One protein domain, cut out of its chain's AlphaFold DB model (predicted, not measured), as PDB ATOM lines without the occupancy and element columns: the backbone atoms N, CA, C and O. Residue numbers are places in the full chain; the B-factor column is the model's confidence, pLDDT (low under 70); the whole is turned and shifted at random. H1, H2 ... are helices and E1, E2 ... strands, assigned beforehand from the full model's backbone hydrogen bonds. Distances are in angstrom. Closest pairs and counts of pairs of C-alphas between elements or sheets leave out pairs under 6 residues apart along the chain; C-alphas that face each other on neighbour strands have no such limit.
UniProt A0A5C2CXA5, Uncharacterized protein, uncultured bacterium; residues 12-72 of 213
ATOM      1  N   SER A  12      38.123 -54.063 -15.247       88.06
ATOM      2  CA  SER A  12      39.552 -54.159 -14.940       88.06
ATOM      3  C   SER A  12      40.387 -54.237 -16.216       88.06
ATOM      4  O   SER A  12      40.009 -54.872 -17.200       88.06
ATOM      5  N   CYS A  13      41.532 -53.564 -16.213       85.00
ATOM      6  CA  CYS A  13      42.505 -53.550 -17.304       85.00
ATOM      7  C   CYS A  13      43.917 -53.771 -16.745       85.00
ATOM      8  O   CYS A  13      44.151 -53.604 -15.547       85.00
ATOM      9  N   TYR A  14      44.869 -54.126 -17.619       83.19
ATOM     10  CA  TYR A  14      46.284 -54.314 -17.260       83.19
ATOM     11  C   TYR A  14      46.481 -55.239 -16.048       83.19
ATOM     12  O   TYR A  14      47.089 -54.854 -15.052       83.19
ATOM     13  N   ASP A  15      45.902 -56.440 -16.125       83.25
ATOM     14  CA  ASP A  15      45.974 -57.449 -15.058       83.25
ATOM     15  C   ASP A  15      45.472 -56.918 -13.696       83.25
ATOM     16  O   ASP A  15      46.095 -57.088 -12.654       83.25
ATOM     17  N   ALA A  16      44.349 -56.190 -13.737       82.00
ATOM     18  CA  ALA A  16      43.718 -55.513 -12.600       82.00
ATOM     19  C   ALA A  16      44.550 -54.397 -11.934       82.00
ATOM     20  O   ALA A  16      44.225 -53.957 -10.831       82.00
ATOM     21  N   THR A  17      45.576 -53.877 -12.616       85.12
ATOM     22  CA  THR A  17      46.334 -52.700 -12.147       85.12
ATOM     23  C   THR A  17      45.557 -51.397 -12.341       85.12
ATOM     24  O   THR A  17      45.799 -50.426 -11.625       85.12
ATOM     25  N   LEU A  18      44.612 -51.364 -13.283       88.44
ATOM     26  CA  LEU A  18      43.654 -50.273 -13.441       88.44
ATOM     27  C   LEU A  18      42.240 -50.835 -13.318       88.44
ATOM     28  O   LEU A  18      41.888 -51.787 -14.016       88.44
ATOM     29  N   VAL A  19      41.444 -50.244 -12.432       90.69
ATOM     30  CA  VAL A  19      40.057 -50.648 -12.180       90.69
ATOM     31  C   VAL A  19      39.167 -49.420 -12.266       90.69
ATOM     32  O   VAL A  19      39.445 -48.408 -11.627       90.69
ATOM     33  N   GLN A  20      38.099 -49.505 -13.049       89.00
ATOM     34  CA  GLN A  20      37.138 -48.425 -13.232       89.00
ATOM     35  C   GLN A  20      35.737 -48.895 -12.831       89.00
ATOM     36  O   GLN A  20      35.202 -49.840 -13.415       89.00
ATOM     37  N   SER A  21      35.146 -48.220 -11.844       88.00
ATOM     38  CA  SER A  21      33.725 -48.341 -11.508       88.00
ATOM     39  C   SER A  21      32.954 -47.264 -12.267       88.00
ATOM     40  O   SER A  21      33.104 -46.075 -11.981       88.00
ATOM     41  N   GLU A  22      32.140 -47.667 -13.245       78.88
ATOM     42  CA  GLU A  22      31.263 -46.736 -13.972       78.88
ATOM     43  C   GLU A  22      30.097 -46.248 -13.108       78.88
ATOM     44  O   GLU A  22      29.640 -45.122 -13.277       78.88
ATOM     45  N   VAL A  23      29.650 -47.071 -12.153       78.38
ATOM     46  CA  VAL A  23      28.536 -46.746 -11.250       78.38
ATOM     47  C   VAL A  23      28.920 -45.616 -10.294       78.38
ATOM     48  O   VAL A  23      28.134 -44.695 -10.083       78.38
ATOM     49  N   ASP A  24      30.146 -45.653  -9.765       77.88
ATOM     50  CA  ASP A  24      30.629 -44.672  -8.784       77.88
ATOM     51  C   ASP A  24      31.478 -43.556  -9.415       77.88
ATOM     52  O   ASP A  24      31.860 -42.601  -8.739       77.88
ATOM     53  N   GLY A  25      31.827 -43.682 -10.702       84.56
ATOM     54  CA  GLY A  25      32.746 -42.768 -11.388       84.56
ATOM     55  C   GLY A  25      34.176 -42.803 -10.832       84.56
ATOM     56  O   GLY A  25      34.927 -41.839 -10.988       84.56
ATOM     57  N   VAL A  26      34.566 -43.894 -10.168       88.44
ATOM     58  CA  VAL A  26      35.867 -44.025  -9.499       88.44
ATOM     59  C   VAL A  26      36.829 -44.818 -10.374       88.44
ATOM     60  O   VAL A  26      36.519 -45.922 -10.819       88.44
ATOM     61  N   THR A  27      38.032 -44.278 -10.579       89.50
ATOM     62  CA  THR A  27      39.142 -45.001 -11.213       89.50
ATOM     63  C   THR A  27      40.259 -45.221 -10.201       89.50
ATOM     64  O   THR A  27      40.760 -44.267  -9.610       89.50
ATOM     65  N   LEU A  28      40.656 -46.476 -10.010       89.88
ATOM     66  CA  LEU A  28      41.750 -46.882  -9.138       89.88
ATOM     67  C   LEU A  28      42.943 -47.322  -9.985       89.88
ATOM     68  O   LEU A  28      42.791 -48.082 -10.942       89.88
ATOM     69  N   ILE A  29      44.136 -46.879  -9.590       89.50
ATOM     70  CA  ILE A  29      45.402 -47.342 -10.156       89.50
ATOM     71  C   ILE A  29      46.250 -47.964  -9.047       89.50
ATOM     72  O   ILE A  29      46.472 -47.360  -8.000       89.50
ATOM     73  N   GLY A  30      46.712 -49.192  -9.269       88.06
ATOM     74  CA  GLY A  30      47.465 -49.966  -8.278       88.06
ATOM     75  C   GLY A  30      48.900 -49.479  -8.065       88.06
ATOM     76  O   GLY A  30      49.566 -49.918  -7.131       88.06
ATOM     77  N   THR A  31      49.398 -48.583  -8.919       86.50
ATOM     78  CA  THR A  31      50.752 -48.033  -8.826       86.50
ATOM     79  C   THR A  31      50.811 -46.596  -9.327       86.50
ATOM     80  O   THR A  31      50.187 -46.239 -10.322       86.50
ATOM     81  N   GLY A  32      51.613 -45.775  -8.647       88.88
ATOM     82  CA  GLY A  32      51.916 -44.410  -9.070       88.88
ATOM     83  C   GLY A  32      53.042 -44.309 -10.102       88.88
ATOM     84  O   GLY A  32      53.309 -43.214 -10.582       88.88
ATOM     85  N   ALA A  33      53.716 -45.413 -10.449       89.56
ATOM     86  CA  ALA A  33      54.907 -45.381 -11.305       89.56
ATOM     87  C   ALA A  33      54.698 -44.670 -12.665       89.56
ATOM     88  O   ALA A  33      55.545 -43.845 -13.013       89.56
ATOM     89  N   PRO A  34      53.577 -44.873 -13.395       89.25
ATOM     90  CA  PRO A  34      53.293 -44.148 -14.641       89.25
ATOM     91  C   PRO A  34      53.139 -42.627 -14.485       89.25
ATOM     92  O   PRO A  34      53.226 -41.903 -15.471       89.25
ATOM     93  N   LEU A  35      52.886 -42.139 -13.264       90.38
ATOM     94  CA  LEU A  35      52.684 -40.719 -12.957       90.38
ATOM     95  C   LEU A  35      53.984 -40.011 -12.539       90.38
ATOM     96  O   LEU A  35      53.951 -38.844 -12.151       90.38
ATOM     97  N   THR A  36      55.123 -40.703 -12.584       91.44
ATOM     98  CA  THR A  36      56.429 -40.127 -12.237       91.44
ATOM     99  C   THR A  36      57.094 -39.483 -13.452       91.44
ATOM    100  O   THR A  36      56.932 -39.948 -14.581       91.44
ATOM    101  N   ASN A  37      57.885 -38.429 -13.223       92.75
ATOM    102  CA  ASN A  37      58.602 -37.726 -14.295       92.75
ATOM    103  C   ASN A  37      59.520 -38.662 -15.098       92.75
ATOM    104  O   ASN A  37      59.615 -38.521 -16.310       92.75
ATOM    105  N   ASP A  38      60.132 -39.646 -14.435       94.31
ATOM    106  CA  ASP A  38      61.098 -40.574 -15.035       94.31
ATOM    107  C   ASP A  38      60.466 -41.617 -15.971       94.31
ATOM    108  O   ASP A  38      61.186 -42.411 -16.575       94.31
ATOM    109  N   ARG A  39      59.130 -41.700 -16.021       92.12
ATOM    110  CA  ARG A  39      58.394 -42.734 -16.766       92.12
ATOM    111  C   ARG A  39      57.319 -42.165 -17.685       92.12
ATOM    112  O   ARG A  39      56.618 -42.933 -18.339       92.12
ATOM    113  N   LEU A  40      57.146 -40.848 -17.726       91.38
ATOM    114  CA  LEU A  40      56.005 -40.214 -18.386       91.38
ATOM    115  C   LEU A  40      56.015 -40.395 -19.915       91.38
ATOM    116  O   LEU A  40      54.956 -40.500 -20.537       91.38
ATOM    117  N   ASP A  41      57.199 -40.452 -20.519       93.31
ATOM    118  CA  ASP A  41      57.425 -40.623 -21.959       93.31
ATOM    119  C   ASP A  41      57.460 -42.095 -22.409       93.31
ATOM    120  O   ASP A  41      57.481 -42.387 -23.606       93.31
ATOM    121  N   GLU A  42      57.395 -43.038 -21.469       92.88
ATOM    122  CA  GLU A  42      57.389 -44.467 -21.758       92.88
ATOM    123  C   GLU A  42      55.971 -44.990 -22.029       92.88
ATOM    124  O   GLU A  42      55.013 -44.606 -21.363       92.88
ATOM    125  N   VAL A  43      55.838 -45.914 -22.991       87.94
ATOM    126  CA  VAL A  43      54.657 -46.788 -23.214       87.94
ATOM    127  C   VAL A  43      53.293 -46.055 -23.187       87.94
ATOM    128  O   VAL A  43      52.260 -46.630 -22.857       87.94
ATOM    129  N   GLY A  44      53.261 -44.770 -23.556       89.06
ATOM    130  CA  GLY A  44      52.035 -43.965 -23.572       89.06
ATOM    131  C   GLY A  44      51.525 -43.516 -22.196       89.06
ATOM    132  O   GLY A  44      50.363 -43.113 -22.096       89.06
ATOM    133  N   ASN A  45      52.364 -43.527 -21.156       91.56
ATOM    134  CA  ASN A  45      52.006 -43.080 -19.806       91.56
ATOM    135  C   ASN A  45      51.462 -41.642 -19.795       91.56
ATOM    136  O   ASN A  45      50.437 -41.387 -19.169       91.56
ATOM    137  N   ALA A  46      52.044 -40.721 -20.570       91.94
ATOM    138  CA  ALA A  46      51.505 -39.369 -20.732       91.94
ATOM    139  C   ALA A  46      50.053 -39.356 -21.240       91.94
ATOM    140  O   ALA A  46      49.215 -38.629 -20.710       91.94
ATOM    141  N   ALA A  47      49.729 -40.176 -22.244       91.94
ATOM    142  CA  ALA A  47      48.372 -40.256 -22.780       91.94
ATOM    143  C   ALA A  47      47.398 -40.848 -21.751       91.94
ATOM    144  O   ALA A  47      46.269 -40.368 -21.633       91.94
ATOM    145  N   LEU A  48      47.844 -41.841 -20.975       89.56
ATOM    146  CA  LEU A  48      47.080 -42.396 -19.858       89.56
ATOM    147  C   LEU A  48      46.790 -41.321 -18.804       89.56
ATOM    148  O   LEU A  48      45.629 -41.107 -18.463       89.56
ATOM    149  N   VAL A  49      47.813 -40.603 -18.329       90.69
ATOM    150  CA  VAL A  49      47.657 -39.550 -17.312       90.69
ATOM    151  C   VAL A  49      46.742 -38.434 -17.809       90.69
ATOM    152  O   VAL A  49      45.824 -38.042 -17.093       90.69
ATOM    153  N   MET A  50      46.921 -37.964 -19.046       90.69
ATOM    154  CA  MET A  50      46.061 -36.926 -19.628       90.69
ATOM    155  C   MET A  50      44.611 -37.395 -19.768       90.69
ATOM    156  O   MET A  50      43.690 -36.621 -19.514       90.69
ATOM    157  N   ARG A  51      44.384 -38.666 -20.112       89.56
ATOM    158  CA  ARG A  51      43.031 -39.227 -20.189       89.56
ATOM    159  C   ARG A  51      42.402 -39.464 -18.819       89.56
ATOM    160  O   ARG A  51      41.181 -39.497 -18.749       89.56
ATOM    161  N   LEU A  52      43.187 -39.637 -17.757       88.94
ATOM    162  CA  LEU A  52      42.679 -39.818 -16.394       88.94
ATOM    163  C   LEU A  52      42.423 -38.481 -15.689       88.94
ATOM    164  O   LEU A  52      41.353 -38.272 -15.130       88.94
ATOM    165  N   LEU A  53      43.395 -37.572 -15.729       89.88
ATOM    166  CA  LEU A  53      43.388 -36.338 -14.938       89.88
ATOM    167  C   LEU A  53      42.975 -35.103 -15.747       89.88
ATOM    168  O   LEU A  53      42.575 -34.102 -15.165       89.88
ATOM    169  N   GLY A  54      43.063 -35.168 -17.077       89.38
ATOM    170  CA  GLY A  54      42.760 -34.058 -17.982       89.38
ATOM    171  C   GLY A  54      41.330 -34.047 -18.524       89.38
ATOM    172  O   GLY A  54      41.029 -33.236 -19.393       89.38
ATOM    173  N   GLN A  55      40.442 -34.931 -18.050       87.25
ATOM    174  CA  GLN A  55      39.043 -34.964 -18.509       87.25
ATOM    175  C   GLN A  55      38.252 -33.711 -18.111       87.25
ATOM    176  O   GLN A  55      37.275 -33.367 -18.770       87.25
ATOM    177  N   HIS A  56      38.666 -33.045 -17.033       88.81
ATOM    178  CA  HIS A  56      37.993 -31.882 -16.471       88.81
ATOM    179  C   HIS A  56      38.984 -30.724 -16.333       88.81
ATOM    180  O   HIS A  56      40.153 -30.936 -16.022       88.81
ATOM    181  N   GLU A  57      38.509 -29.486 -16.500       91.19
ATOM    182  CA  GLU A  57      39.346 -28.283 -16.350       91.19
ATOM    183  C   GLU A  57      39.854 -28.081 -14.913       91.19
ATOM    184  O   GLU A  57      40.898 -27.468 -14.693       91.19
ATOM    185  N   LYS A  58      39.118 -28.595 -13.918       92.12
ATOM    186  CA  LYS A  58      39.448 -28.465 -12.498       92.12
ATOM    187  C   LYS A  58      39.863 -29.812 -11.917       92.12
ATOM    188  O   LYS A  58      39.029 -30.696 -11.746       92.12
ATOM    189  N   LEU A  59      41.130 -29.911 -11.525       91.25
ATOM    190  CA  LEU A  59      41.684 -31.050 -10.798       91.25
ATOM    191  C   LEU A  59      41.915 -30.674  -9.328       91.25
ATOM    192  O   LEU A  59      42.516 -29.639  -9.035       91.25
ATOM    193  N   VAL A  60      41.447 -31.512  -8.402       90.94
ATOM    194  CA  VAL A  60      41.647 -31.333  -6.956       90.94
ATOM    195  C   VAL A  60      42.510 -32.472  -6.430       90.94
ATOM    196  O   VAL A  60      42.135 -33.635  -6.534       90.94
ATOM    197  N   TRP A  61      43.657 -32.126  -5.847       88.81
ATOM    198  CA  TRP A  61      44.535 -33.080  -5.175       88.81
ATOM    199  C   TRP A  61      44.138 -33.189  -3.708       88.81
ATOM    200  O   TRP A  61      44.310 -32.241  -2.943       88.81
ATOM    201  N   PHE A  62      43.599 -34.341  -3.321       86.44
ATOM    202  CA  PHE A  62      43.262 -34.625  -1.932       86.44
ATOM    203  C   PHE A  62      44.387 -35.428  -1.273       86.44
ATOM    204  O   PHE A  62      44.708 -36.531  -1.715       86.44
ATOM    205  N   VAL A  63      44.980 -34.871  -0.215       87.06
ATOM    206  CA  VAL A  63      45.972 -35.547   0.629       87.06
ATOM    207  C   VAL A  63      45.377 -35.648   2.033       87.06
ATOM    208  O   VAL A  63      45.253 -34.616   2.694       87.06
ATOM    209  N   PRO A  64      44.977 -36.845   2.493       80.06
ATOM    210  CA  PRO A  64      44.368 -36.997   3.807       80.06
ATOM    211  C   PRO A  64      45.380 -36.686   4.917       80.06
ATOM    212  O   PRO A  64      46.503 -37.195   4.906       80.06
ATOM    213  N   ALA A  65      44.964 -35.887   5.898       78.94
ATOM    214  CA  ALA A  65      45.699 -35.660   7.139       78.94
ATOM    215  C   ALA A  65      45.059 -36.451   8.291       78.94
ATOM    216  O   ALA A  65      43.858 -36.712   8.291       78.94
ATOM    217  N   LEU A  66      45.858 -36.840   9.290       70.94
ATOM    218  CA  LEU A  66      45.402 -37.646  10.437       70.94
ATOM    219  C   LEU A  66      44.296 -36.970  11.265       70.94
ATOM    220  O   LEU A  66      43.564 -37.644  11.989       70.94
ATOM    221  N   ASP A  67      44.191 -35.649  11.195       74.94
ATOM    222  CA  ASP A  67      43.211 -34.838  11.907       74.94
ATOM    223  C   ASP A  67      41.984 -34.465  11.064       74.94
ATOM    224  O   ASP A  67      41.074 -33.826  11.605       74.94
ATOM    225  N   ASP A  68      41.918 -34.902   9.798       77.62
ATOM    226  CA  ASP A  68      40.833 -34.575   8.875       77.62
ATOM    227  C   ASP A  68      39.470 -35.001   9.461       77.62
ATOM    228  O   ASP A  68      39.233 -36.193   9.703       77.62
ATOM    229  N   PRO A  69      38.547 -34.054   9.714       69.38
ATOM    230  CA  PRO A  69      37.244 -34.352  10.296       69.38
ATOM    231  C   PRO A  69      36.399 -35.299   9.433       69.38
ATOM    232  O   PRO A  69      35.567 -36.016   9.992       69.38
ATOM    233  N   ALA A  70      36.631 -35.366   8.116       69.81
ATOM    234  CA  ALA A  70      35.957 -36.320   7.233       69.81
ATOM    235  C   ALA A  70      36.347 -37.779   7.540       69.81
ATOM    236  O   ALA A  70      35.530 -38.683   7.378       69.81
ATOM    237  N   LEU A  71      37.558 -38.014   8.059       66.56
ATOM    238  CA  LEU A  71      38.044 -39.341   8.460       66.56
ATOM    239  C   LEU A  71      37.633 -39.724   9.892       66.56
ATOM    240  O   LEU A  71      37.766 -40.878  10.294       66.56
ATOM    241  N   ARG A  72      37.105 -38.776  10.680       63.91
ATOM    242  CA  ARG A  72      36.695 -39.003  12.080       63.91
ATOM    243  C   ARG A  72      35.315 -39.643  12.236       63.91
ATOM    244  O   ARG A  72      34.955 -39.971  13.366       63.91
TER     245      ARG A  72
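Overview. This is residues 12 to 72 of the 213 residues of an uncharacterized protein of uncultured bacterium (UniProt A0A5C2CXA5). With little regular structure, this is a small strand hairpin, E1 and E2, a loop, helix H1, and a free arm, residues 53 to 72, that sticks out and ends in H2. The 61 printed residues have two antiparallel strands, then two helices, class mixed, under half in named elements. It is loose, radius of gyration of the C-alphas 13.9 A, spans 40 by 28 by 25 A.

Arrangement. Start at E1, residues 18 to 21; E2, residues 26 to 29, forms a hairpin with it, antiparallel at 169 degrees, with N 28 and O 19 2.8 A apart, within hydrogen-bond range. H1, residues 45 to 53, has every O i to N i+4 pair within range and is apart from E1. H2, residues 69 to 72, too short for such a pair, is apart from E1, E2 and H1.

Along the chain. Find C-alpha 18 at (43.654, -50.273, -13.441); E1 runs 10.3 A, E2 10.1 A, H1 12.0 A, and H2 5.0 A to C-alpha 72 at (36.695, -39.003, 12.080).

Size, cuts and confidence. The farthest C-alphas, Val 43 and Arg 72, are 40.4 A apart. The printed part has no cut; links E2 to H1 and H1 to H2 are long. Residues 69 to 72 have pLDDT under 70.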